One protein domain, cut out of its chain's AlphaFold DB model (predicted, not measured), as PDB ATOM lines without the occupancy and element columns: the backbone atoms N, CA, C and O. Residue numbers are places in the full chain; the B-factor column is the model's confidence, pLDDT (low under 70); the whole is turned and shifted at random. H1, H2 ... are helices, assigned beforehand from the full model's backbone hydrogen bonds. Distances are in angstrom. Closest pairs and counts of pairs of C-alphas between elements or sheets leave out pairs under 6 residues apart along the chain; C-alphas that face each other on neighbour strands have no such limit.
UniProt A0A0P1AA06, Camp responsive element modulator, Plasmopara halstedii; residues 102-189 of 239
ATOM      1  N   ARG A 102       4.144  34.179 -24.890       86.00
ATOM      2  CA  ARG A 102       5.033  34.065 -23.715       86.00
ATOM      3  C   ARG A 102       4.442  33.130 -22.657       86.00
ATOM      4  O   ARG A 102       5.135  32.229 -22.183       86.00
ATOM      5  N   SER A 103       3.159  33.293 -22.331       85.44
ATOM      6  CA  SER A 103       2.457  32.427 -21.380       85.44
ATOM      7  C   SER A 103       2.368  30.987 -21.875       85.44
ATOM      8  O   SER A 103       2.621  30.071 -21.097       85.44
ATOM      9  N   ALA A 104       2.069  30.769 -23.161       85.62
ATOM     10  CA  ALA A 104       2.016  29.427 -23.741       85.62
ATOM     11  C   ALA A 104       3.380  28.718 -23.685       85.62
ATOM     12  O   ALA A 104       3.468  27.569 -23.249       85.62
ATOM     13  N   LEU A 105       4.463  29.409 -24.061       88.25
ATOM     14  CA  LEU A 105       5.824  28.874 -23.965       88.25
ATOM     15  C   LEU A 105       6.194  28.533 -22.518       88.25
ATOM     16  O   LEU A 105       6.663  27.427 -22.254       88.25
ATOM     17  N   SER A 106       5.929  29.445 -21.578       88.44
ATOM     18  CA  SER A 106       6.172  29.220 -20.148       88.44
ATOM     19  C   SER A 106       5.392  28.011 -19.621       88.44
ATOM     20  O   SER A 106       5.963  27.131 -18.973       88.44
ATOM     21  N   TYR A 107       4.110  27.903 -19.984       87.62
ATOM     22  CA  TYR A 107       3.269  26.762 -19.637       87.62
ATOM     23  C   TYR A 107       3.868  25.447 -20.143       87.62
ATOM     24  O   TYR A 107       4.025  24.511 -19.361       87.62
ATOM     25  N   HIS A 108       4.247  25.368 -21.421       91.00
ATOM     26  CA  HIS A 108       4.810  24.146 -21.996       91.00
ATOM     27  C   HIS A 108       6.166  23.775 -21.387       91.00
ATOM     28  O   HIS A 108       6.380  22.607 -21.068       91.00
ATOM     29  N   LEU A 109       7.050  24.747 -21.151       93.31
ATOM     30  CA  LEU A 109       8.330  24.510 -20.475       93.31
ATOM     31  C   LEU A 109       8.121  23.997 -19.042       93.31
ATOM     32  O   LEU A 109       8.830  23.093 -18.602       93.31
ATOM     33  N   HIS A 110       7.111  24.508 -18.336       88.75
ATOM     34  CA  HIS A 110       6.722  23.993 -17.024       88.75
ATOM     35  C   HIS A 110       6.129  22.576 -17.095       88.75
ATOM     36  O   HIS A 110       6.417  21.743 -16.236       88.75
ATOM     37  N   GLN A 111       5.338  22.253 -18.128       89.38
ATOM     38  CA  GLN A 111       4.852  20.882 -18.329       89.38
ATOM     39  C   GLN A 111       6.007  19.903 -18.567       89.38
ATOM     40  O   GLN A 111       5.997  18.815 -17.993       89.38
ATOM     41  N   ILE A 112       7.005  20.287 -19.371       92.75
ATOM     42  CA  ILE A 112       8.201  19.467 -19.615       92.75
ATOM     43  C   ILE A 112       8.949  19.231 -18.302       92.75
ATOM     44  O   ILE A 112       9.238  18.088 -17.968       92.75
ATOM     45  N   GLU A 113       9.195  20.282 -17.520       92.88
ATOM     46  CA  GLU A 113       9.842  20.173 -16.206       92.88
ATOM     47  C   GLU A 113       9.096  19.206 -15.281       92.88
ATOM     48  O   GLU A 113       9.697  18.310 -14.691       92.88
ATOM     49  N   ARG A 114       7.767  19.337 -15.201       89.56
ATOM     50  CA  ARG A 114       6.929  18.457 -14.384       89.56
ATOM     51  C   ARG A 114       7.022  16.995 -14.822       89.56
ATOM     52  O   ARG A 114       7.010  16.119 -13.966       89.56
ATOM     53  N   LEU A 115       7.084  16.735 -16.129       88.81
ATOM     54  CA  LEU A 115       7.191  15.384 -16.691       88.81
ATOM     55  C   LEU A 115       8.599  14.791 -16.562       88.81
ATOM     56  O   LEU A 115       8.730  13.571 -16.497       88.81
ATOM     57  N   LEU A 116       9.639  15.628 -16.505       89.81
ATOM     58  CA  LEU A 116      11.001  15.188 -16.201       89.81
ATOM     59  C   LEU A 116      11.138  14.744 -14.743       89.81
ATOM     60  O   LEU A 116      11.911  13.832 -14.449       89.81
ATOM     61  N   LEU A 117      10.400  15.366 -13.821       86.81
ATOM     62  CA  LEU A 117      10.473  15.001 -12.413       86.81
ATOM     63  C   LEU A 117       9.931  13.578 -12.174       86.81
ATOM     64  O   LEU A 117       8.799  13.265 -12.548       86.81
ATOM     65  N   PRO A 118      10.696  12.708 -11.488       85.69
ATOM     66  CA  PRO A 118      10.264  11.347 -11.211       85.69
ATOM     67  C   PRO A 118       9.011  11.314 -10.325       85.69
ATOM     68  O   PRO A 118       8.818  12.152  -9.440       85.69
ATOM     69  N   THR A 119       8.172  10.296 -10.519       86.25
ATOM     70  CA  THR A 119       7.013  10.037  -9.648       86.25
ATOM     71  C   THR A 119       7.458   9.593  -8.249       86.25
ATOM     72  O   THR A 119       8.621   9.257  -8.034       86.25
ATOM     73  N   GLN A 120       6.536   9.553  -7.281       80.06
ATOM     74  CA  GLN A 120       6.857   9.192  -5.891       80.06
ATOM     75  C   GLN A 120       7.517   7.811  -5.766       80.06
ATOM     76  O   GLN A 120       8.479   7.663  -5.016       80.06
ATOM     77  N   VAL A 121       7.065   6.827  -6.550       77.00
ATOM     78  CA  VAL A 121       7.653   5.479  -6.565       77.00
ATOM     79  C   VAL A 121       9.098   5.531  -7.063       77.00
ATOM     80  O   VAL A 121      10.002   5.021  -6.407       77.00
ATOM     81  N   THR A 122       9.345   6.214  -8.182       81.88
ATOM     82  CA  THR A 122      10.693   6.355  -8.747       81.88
ATOM     83  C   THR A 122      11.619   7.150  -7.824       81.88
ATOM     84  O   THR A 122      12.769   6.757  -7.639       81.88
ATOM     85  N   LYS A 123      11.124   8.226  -7.193       83.94
ATOM     86  CA  LYS A 123      11.866   8.988  -6.173       83.94
ATOM     87  C   LYS A 123      12.284   8.096  -5.013       83.94
ATOM     88  O   LYS A 123      13.435   8.167  -4.601       83.94
ATOM     89  N   MET A 124      11.378   7.246  -4.529       80.06
ATOM     90  CA  MET A 124      11.667   6.323  -3.437       80.06
ATOM     91  C   MET A 124      12.756   5.315  -3.823       80.06
ATOM     92  O   MET A 124      13.697   5.112  -3.061       80.06
ATOM     93  N   CYS A 125      12.688   4.746  -5.032       78.88
ATOM     94  CA  CYS A 125      13.724   3.842  -5.542       78.88
ATOM     95  C   CYS A 125      15.091   4.531  -5.652       78.88
ATOM     96  O   CYS A 125      16.094   3.983  -5.200       78.88
ATOM     97  N   ILE A 126      15.127   5.733  -6.236       83.38
ATOM     98  CA  ILE A 126      16.357   6.516  -6.387       83.38
ATOM     99  C   ILE A 126      16.934   6.869  -5.013       83.38
ATOM    100  O   ILE A 126      18.121   6.666  -4.778       83.38
ATOM    101  N   TRP A 127      16.105   7.379  -4.101       83.69
ATOM    102  CA  TRP A 127      16.538   7.797  -2.771       83.69
ATOM    103  C   TRP A 127      17.089   6.625  -1.961       83.69
ATOM    104  O   TRP A 127      18.176   6.756  -1.405       83.69
ATOM    105  N   ALA A 128      16.399   5.479  -1.956       78.06
ATOM    106  CA  ALA A 128      16.836   4.288  -1.229       78.06
ATOM    107  C   ALA A 128      18.192   3.782  -1.744       78.06
ATOM    108  O   ALA A 128      19.067   3.407  -0.969       78.06
ATOM    109  N   LEU A 129      18.393   3.817  -3.063       79.62
ATOM    110  CA  LEU A 129      19.635   3.373  -3.692       79.62
ATOM    111  C   LEU A 129      20.773   4.396  -3.587       79.62
ATOM    112  O   LEU A 129      21.930   4.025  -3.728       79.62
ATOM    113  N   ARG A 130      20.491   5.669  -3.306       79.00
ATOM    114  CA  ARG A 130      21.542   6.669  -3.061       79.00
ATOM    115  C   ARG A 130      22.144   6.610  -1.660       79.00
ATOM    116  O   ARG A 130      23.174   7.242  -1.450       79.00
ATOM    117  N   GLN A 131      21.513   5.900  -0.731       77.62
ATOM    118  CA  GLN A 131      22.051   5.749   0.614       77.62
ATOM    119  C   GLN A 131      23.273   4.826   0.623       77.62
ATOM    120  O   GLN A 131      23.409   3.933  -0.225       77.62
ATOM    121  N   ASP A 132      24.150   5.054   1.593       73.62
ATOM    122  CA  ASP A 132      25.366   4.277   1.811       73.62
ATOM    123  C   ASP A 132      25.080   2.840   2.285       73.62
ATOM    124  O   ASP A 132      23.936   2.389   2.348       73.62
ATOM    125  N   ASP A 133      26.134   2.059   2.526       72.56
ATOM    126  CA  ASP A 133      25.995   0.680   2.999       72.56
ATOM    127  C   ASP A 133      25.534   0.584   4.454       72.56
ATOM    128  O   ASP A 133      24.792  -0.347   4.763       72.56
ATOM    129  N   SER A 134      25.889   1.549   5.310       71.12
ATOM    130  CA  SER A 134      25.407   1.627   6.698       71.12
ATOM    131  C   SER A 134      23.886   1.668   6.758       71.12
ATOM    132  O   SER A 134      23.286   0.902   7.506       71.12
ATOM    133  N   PHE A 135      23.256   2.435   5.866       67.69
ATOM    134  CA  PHE A 135      21.801   2.504   5.745       67.69
ATOM    135  C   PHE A 135      21.122   1.138   5.537       67.69
ATOM    136  O   PHE A 135      19.977   0.955   5.928       67.69
ATOM    137  N   TRP A 136      21.797   0.159   4.928       67.62
ATOM    138  CA  TRP A 136      21.231  -1.181   4.709       67.62
ATOM    139  C   TRP A 136      21.717  -2.238   5.709       67.62
ATOM    140  O   TRP A 136      21.285  -3.387   5.616       67.62
ATOM    141  N   GLN A 137      22.635  -1.873   6.604       66.94
ATOM    142  CA  GLN A 137      23.226  -2.754   7.615       66.94
ATOM    143  C   GLN A 137      22.687  -2.481   9.024       66.94
ATOM    144  O   GLN A 137      22.811  -3.344   9.890       66.94
ATOM    145  N   GLU A 138      22.070  -1.319   9.255       60.81
ATOM    146  CA  GLU A 138      21.419  -0.968  10.520       60.81
ATOM    147  C   GLU A 138      20.095  -1.736  10.697       60.81
ATOM    148  O   GLU A 138      19.002  -1.207  10.512       60.81
ATOM    149  N   GLU A 139      20.192  -3.015  11.067       58.19
ATOM    150  CA  GLU A 139      19.043  -3.811  11.531       58.19
ATOM    151  C   GLU A 139      18.590  -3.425  12.954       58.19
ATOM    152  O   GLU A 139      17.522  -3.846  13.389       58.19
ATOM    153  N   GLU A 140      19.384  -2.623  13.677       57.47
ATOM    154  CA  GLU A 140      19.095  -2.198  15.055       57.47
ATOM    155  C   GLU A 140      18.056  -1.066  15.140       57.47
ATOM    156  O   GLU A 140      17.375  -0.943  16.159       57.47
ATOM    157  N   ASP A 141      17.878  -0.278  14.073       65.81
ATOM    158  CA  ASP A 141      16.816   0.727  13.987       65.81
ATOM    159  C   ASP A 141      15.625   0.186  13.182       65.81
ATOM    160  O   ASP A 141      15.530   0.345  11.959       65.81
ATOM    161  N   GLU A 142      14.675  -0.437  13.889       63.81
ATOM    162  CA  GLU A 142      13.411  -0.923  13.318       63.81
ATOM    163  C   GLU A 142      12.560   0.192  12.678       63.81
ATOM    164  O   GLU A 142      11.623  -0.101  11.928       63.81
ATOM    165  N   THR A 143      12.866   1.465  12.959       67.25
ATOM    166  CA  THR A 143      12.170   2.624  12.385       67.25
ATOM    167  C   THR A 143      12.828   3.155  11.116       67.25
ATOM    168  O   THR A 143      12.257   4.015  10.435       67.25
ATOM    169  N   SER A 144      13.984   2.608  10.735       71.38
ATOM    170  CA  SER A 144      14.657   2.997   9.507       71.38
ATOM    171  C   SER A 144      13.840   2.565   8.278       71.38
ATOM    172  O   SER A 144      13.342   1.442   8.142       71.38
ATOM    173  N   LEU A 145      13.717   3.477   7.311       71.06
ATOM    174  CA  LEU A 145      12.958   3.258   6.079       71.06
ATOM    175  C   LEU A 145      13.380   2.018   5.240       71.06
ATOM    176  O   LEU A 145      12.495   1.414   4.629       71.06
ATOM    177  N   PRO A 146      14.660   1.588   5.176       71.75
ATOM    178  CA  PRO A 146      15.051   0.382   4.447       71.75
ATOM    179  C   PRO A 146      14.670  -0.903   5.182       71.75
ATOM    180  O   PRO A 146      14.290  -1.863   4.512       71.75
ATOM    181  N   VAL A 147      14.701  -0.926   6.521       72.75
ATOM    182  CA  VAL A 147      14.206  -2.058   7.323       72.75
ATOM    183  C   VAL A 147      12.698  -2.201   7.143       72.75
ATOM    184  O   VAL A 147      12.218  -3.297   6.841       72.75
ATOM    185  N   ILE A 148      11.961  -1.086   7.207       79.38
ATOM    186  CA  ILE A 148      10.519  -1.051   6.932       79.38
ATOM    187  C   ILE A 148      10.237  -1.574   5.520       79.38
ATOM    188  O   ILE A 148       9.443  -2.496   5.357       79.38
ATOM    189  N   LEU A 149      10.915  -1.055   4.491       76.56
ATOM    190  CA  LEU A 149      10.704  -1.509   3.114       76.56
ATOM    191  C   LEU A 149      11.071  -2.980   2.907       76.56
ATOM    192  O   LEU A 149      10.338  -3.695   2.230       76.56
ATOM    193  N   ALA A 150      12.188  -3.448   3.463       78.81
ATOM    194  CA  ALA A 150      12.595  -4.841   3.334       78.81
ATOM    195  C   ALA A 150      11.597  -5.791   4.003       78.81
ATOM    196  O   ALA A 150      11.311  -6.852   3.449       78.81
ATOM    197  N   LYS A 151      11.038  -5.394   5.151       81.31
ATOM    198  CA  LYS A 151      10.026  -6.153   5.890       81.31
ATOM    199  C   LYS A 151       8.673  -6.151   5.177       81.31
ATOM    200  O   LYS A 151       8.137  -7.224   4.914       81.31
ATOM    201  N   GLU A 152       8.163  -4.979   4.804       83.50
ATOM    202  CA  GLU A 152       6.873  -4.816   4.112       83.50
ATOM    203  C   GLU A 152       6.865  -5.487   2.729       83.50
ATOM    204  O   GLU A 152       5.864  -6.069   2.315       83.50
ATOM    205  N   LEU A 153       7.994  -5.453   2.010       83.19
ATOM    206  CA  LEU A 153       8.135  -6.094   0.698       83.19
ATOM    207  C   LEU A 153       8.599  -7.559   0.777       83.19
ATOM    208  O   LEU A 153       8.632  -8.234  -0.254       83.19
ATOM    209  N   GLY A 154       8.975  -8.053   1.961       84.81
ATOM    210  CA  GLY A 154       9.478  -9.416   2.161       84.81
ATOM    211  C   GLY A 154      10.771  -9.719   1.393       84.81
ATOM    212  O   GLY A 154      10.891 -10.781   0.778       84.81
ATOM    213  N   LEU A 155      11.724  -8.781   1.373       83.56
ATOM    214  CA  LEU A 155      12.982  -8.918   0.635       83.56
ATOM    215  C   LEU A 155      13.937  -9.908   1.315       83.56
ATOM    216  O   LEU A 155      14.263  -9.772   2.490       83.56
ATOM    217  N   SER A 156      14.458 -10.856   0.537       86.00
ATOM    218  CA  SER A 156      15.574 -11.718   0.953       86.00
ATOM    219  C   SER A 156      16.923 -10.990   0.903       86.00
ATOM    220  O   SER A 156      17.102 -10.053   0.123       86.00
ATOM    221  N   GLU A 157      17.912 -11.482   1.653       82.12
ATOM    222  CA  GLU A 157      19.289 -10.956   1.636       82.12
ATOM    223  C   GLU A 157      19.916 -10.928   0.235       82.12
ATOM    224  O   GLU A 157      20.565  -9.956  -0.156       82.12
ATOM    225  N   ASP A 158      19.658 -11.952  -0.580       87.12
ATOM    226  CA  ASP A 158      20.136 -11.993  -1.964       87.12
ATOM    227  C   ASP A 158      19.475 -10.917  -2.838       87.12
ATOM    228  O   ASP A 158      20.109 -10.367  -3.742       87.12
ATOM    229  N   GLN A 159      18.200 -10.598  -2.587       84.94
ATOM    230  CA  GLN A 159      17.508  -9.505  -3.273       84.94
ATOM    231  C   GLN A 159      18.043  -8.145  -2.822       84.94
ATOM    232  O   GLN A 159      18.301  -7.308  -3.687       84.94
ATOM    233  N   LYS A 160      18.278  -7.941  -1.517       81.44
ATOM    234  CA  LYS A 160      18.892  -6.715  -0.981       81.44
ATOM    235  C   LYS A 160      20.247  -6.447  -1.645       81.44
ATOM    236  O   LYS A 160      20.447  -5.375  -2.215       81.44
ATOM    237  N   LYS A 161      21.124  -7.456  -1.705       84.12
ATOM    238  CA  LYS A 161      22.435  -7.356  -2.373       84.12
ATOM    239  C   LYS A 161      22.322  -7.016  -3.859       84.12
ATOM    240  O   LYS A 161      23.044  -6.155  -4.354       84.12
ATOM    241  N   LYS A 162      21.404  -7.655  -4.594       86.50
ATOM    242  CA  LYS A 162      21.185  -7.356  -6.024       86.50
ATOM    243  C   LYS A 162      20.654  -5.944  -6.258       86.50
ATOM    244  O   LYS A 162      21.035  -5.319  -7.244       86.50
ATOM    245  N   ILE A 163      19.790  -5.447  -5.373       83.19
ATOM    246  CA  ILE A 163      19.270  -4.076  -5.407       83.19
ATOM    247  C   ILE A 163      20.424  -3.087  -5.186       83.19
ATOM    248  O   ILE A 163      20.622  -2.194  -6.005       83.19
ATOM    249  N   GLN A 164      21.266  -3.311  -4.173       82.38
ATOM    250  CA  GLN A 164      22.462  -2.497  -3.915       82.38
ATOM    251  C   GLN A 164      23.464  -2.506  -5.083       82.38
ATOM    252  O   GLN A 164      24.098  -1.497  -5.375       82.38
ATOM    253  N   GLN A 165      23.585  -3.603  -5.830       87.19
ATOM    254  CA  GLN A 165      24.446  -3.631  -7.021       87.19
ATOM    255  C   GLN A 165      23.975  -2.677  -8.137       87.19
ATOM    256  O   GLN A 165      24.772  -2.303  -8.994       87.19
ATOM    257  N   GLN A 166      22.711  -2.232  -8.130       85.75
ATOM    258  CA  GLN A 166      22.181  -1.288  -9.124       85.75
ATOM    259  C   GLN A 166      22.520   0.181  -8.836       85.75
ATOM    260  O   GLN A 166      22.196   1.047  -9.654       85.75
ATOM    261  N   ARG A 167      23.190   0.492  -7.718       82.81
ATOM    262  CA  ARG A 167      23.502   1.876  -7.319       82.81
ATOM    263  C   ARG A 167      24.220   2.685  -8.398       82.81
ATOM    264  O   ARG A 167      23.867   3.841  -8.620       82.81
ATOM    265  N   GLY A 168      25.167   2.075  -9.116       82.25
ATOM    266  CA  GLY A 168      25.875   2.746 -10.212       82.25
ATOM    267  C   GLY A 168      24.936   3.205 -11.335       82.25
ATOM    268  O   GLY A 168      25.044   4.331 -11.815       82.25
ATOM    269  N   SER A 169      23.945   2.380 -11.689       85.00
ATOM    270  CA  SER A 169      22.941   2.732 -12.703       85.00
ATOM    271  C   SER A 169      22.022   3.863 -12.233       85.00
ATOM    272  O   SER A 169      21.638   4.718 -13.028       85.00
ATOM    273  N   ILE A 170      21.695   3.910 -10.937       86.06
ATOM    274  CA  ILE A 170      20.911   5.006 -10.353       86.06
ATOM    275  C   ILE A 170      21.689   6.321 -10.351       86.06
ATOM    276  O   ILE A 170      21.095   7.350 -10.667       86.06
ATOM    277  N   SER A 171      22.994   6.300 -10.055       85.56
ATOM    278  CA  SER A 171      23.832   7.508 -10.141       85.56
ATOM    279  C   SER A 171      23.769   8.115 -11.539       85.56
ATOM    280  O   SER A 171      23.452   9.293 -11.682       85.56
ATOM    281  N   LEU A 172      23.936   7.282 -12.572       88.19
ATOM    282  CA  LEU A 172      23.849   7.718 -13.964       88.19
ATOM    283  C   LEU A 172      22.466   8.294 -14.314       88.19
ATOM    284  O   LEU A 172      22.368   9.311 -14.994       88.19
ATOM    285  N   ILE A 173      21.380   7.681 -13.831       87.56
ATOM    286  CA  ILE A 173      20.018   8.209 -14.031       87.56
ATOM    287  C   ILE A 173      19.860   9.581 -13.364       87.56
ATOM    288  O   ILE A 173      19.260  10.479 -13.956       87.56
ATOM    289  N   CYS A 174      20.394   9.765 -12.155       88.75
ATOM    290  CA  CYS A 174      20.367  11.053 -11.465       88.75
ATOM    291  C   CYS A 174      21.165  12.126 -12.208       88.75
ATOM    292  O   CYS A 174      20.689  13.252 -12.320       88.75
ATOM    293  N   GLU A 175      22.347  11.785 -12.716       91.25
ATOM    294  CA  GLU A 175      23.185  12.688 -13.510       91.25
ATOM    295  C   GLU A 175      22.484  13.097 -14.809       91.25
ATOM    296  O   GLU A 175      22.378  14.287 -15.099       91.25
ATOM    297  N   ASN A 176      21.906  12.136 -15.534       91.94
ATOM    298  CA  ASN A 176      21.138  12.405 -16.750       91.94
ATOM    299  C   ASN A 176      19.913  13.286 -16.474       91.94
ATOM    300  O   ASN A 176      19.642  14.223 -17.223       91.94
ATOM    301  N   LEU A 177      19.177  13.011 -15.391       91.69
ATOM    302  CA  LEU A 177      18.032  13.826 -14.985       91.69
ATOM    303  C   LEU A 177      18.467  15.252 -14.632       91.69
ATOM    304  O   LEU A 177      17.815  16.209 -15.044       91.69
ATOM    305  N   LYS A 178      19.566  15.397 -13.886       93.06
ATOM    306  CA  LYS A 178      20.128  16.701 -13.530       93.06
ATOM    307  C   LYS A 178      20.511  17.485 -14.786       93.06
ATOM    308  O   LYS A 178      20.063  18.616 -14.934       93.06
ATOM    309  N   SER A 179      21.231  16.857 -15.715       96.62
ATOM    310  CA  SER A 179      21.611  17.470 -16.990       96.62
ATOM    311  C   SER A 179      20.391  17.889 -17.819       96.62
ATOM    312  O   SER A 179      20.349  18.999 -18.341       96.62
ATOM    313  N   ALA A 180      19.348  17.055 -17.893       95.88
ATOM    314  CA  ALA A 180      18.115  17.404 -18.602       95.88
ATOM    315  C   ALA A 180      17.389  18.610 -17.977       95.88
ATOM    316  O   ALA A 180      16.862  19.457 -18.699       95.88
ATOM    317  N   LEU A 181      17.364  18.701 -16.643       95.12
ATOM    318  CA  LEU A 181      16.782  19.840 -15.927       95.12
ATOM    319  C   LEU A 181      17.610  21.120 -16.115       95.12
ATOM    320  O   LEU A 181      17.025  22.190 -16.280       95.12
ATOM    321  N   GLU A 182      18.939  21.017 -16.137       97.25
ATOM    322  CA  GLU A 182      19.847  22.138 -16.420       97.25
ATOM    323  C   GLU A 182      19.646  22.672 -17.844       97.25
ATOM    324  O   GLU A 182      19.380  23.860 -18.010       97.25
ATOM    325  N   LEU A 183      19.627  21.796 -18.855       97.56
ATOM    326  CA  LEU A 183      19.339  22.179 -20.244       97.56
ATOM    327  C   LEU A 183      17.969  22.855 -20.388       97.56
ATOM    328  O   LEU A 183      17.806  23.810 -21.149       97.56
ATOM    329  N   LEU A 184      16.960  22.381 -19.651       96.69
ATOM    330  CA  LEU A 184      15.644  23.013 -19.650       96.69
ATOM    331  C   LEU A 184      15.673  24.401 -18.994       96.69
ATOM    332  O   LEU A 184      14.975  25.305 -19.457       96.69
ATOM    333  N   ALA A 185      16.453  24.588 -17.929       95.88
ATOM    334  CA  ALA A 185      16.629  25.884 -17.276       95.88
ATOM    335  C   ALA A 185      17.361  26.889 -18.183       95.88
ATOM    336  O   ALA A 185      16.946  28.049 -18.278       95.88
ATOM    337  N   GLU A 186      18.386  26.438 -18.906       97.38
ATOM    338  CA  GLU A 186      19.066  27.229 -19.935       97.38
ATOM    339  C   GLU A 186      18.090  27.628 -21.045       97.38
ATOM    340  O   GLU A 186      17.946  28.812 -21.341       97.38
ATOM    341  N   LEU A 187      17.317  26.674 -21.577       96.31
ATOM    342  CA  LEU A 187      16.308  26.957 -22.598       96.31
ATOM    343  C   LEU A 187      15.260  27.971 -22.116       96.31
ATOM    344  O   LEU A 187      14.887  28.870 -22.867       96.31
ATOM    345  N   LYS A 188      14.784  27.863 -20.867       94.94
ATOM    346  CA  LYS A 188      13.860  28.845 -20.268       94.94
ATOM    347  C   LYS A 188      14.469  30.249 -20.244       94.94
ATOM    348  O   LYS A 188      13.782  31.221 -20.569       94.94
ATOM    349  N   THR A 189      15.742  30.345 -19.872       95.50
ATOM    350  CA  THR A 189      16.483  31.611 -19.817       95.50
ATOM    351  C   THR A 189      16.639  32.202 -21.216       95.50
ATOM    352  O   THR A 189      16.241  33.343 -21.445       95.50
TER     353      THR A 189
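AT A GLANCE: This is residues 102 to 189 of the 239 residues of the protein "Camp responsive element modulator" of Plasmopara halstedii (UniProt A0A0P1AA06). H1 and H6, side by side and running opposite ways, make a long two-helix arm; H2 joins it to a loose head of short helices, H3, H4 and H5. The printed part has 88 residues, of which 69 are in six named helices, H1 to H6 in order along the chain, with no named strand; its class is all helix, and the whole is loose, with a radius of gyration of the C-alphas of 17.3 A and spans of 54 by 22 by 18 A.

HOW THE PARTS SIT: H1, residues 102 to 116, touches H6, residues 167 to 189, at a shallow tilt of 3 degrees; the closest C-alphas, Glu 113 and Leu 181, are 7.0 A apart. H2, residues 120 to 130, touches H6 at residues 167 to 174 alone, at a steep tilt of 59 degrees; the closest C-alphas, Leu 129 and Arg 167, are 5.5 A apart. H3, residues 134 to 137, only just touches H4, residues 145 to 152, with 3 pairs of C-alphas within 8 A, the closest Trp 136 and Pro 146, 6.4 A. H5, residues 157 to 164, is close but not clearly touching H2. Every O i to N i+4 pair is within hydrogen-bond range except in H3, too short for one.

IN THESE COORDINATES: H1 begins at C-alpha 102 (5.033, 34.065, -23.715) and spans 21.2 A; H6 spans 33.0 A to C-alpha 189 (16.483, 31.611, -19.817).

THE WHOLE: The farthest C-alphas, Arg 102 and Glu 140, are 54.9 A apart. The printed part has no cut and no long link. Residues 135 to 143 have pLDDT under 70.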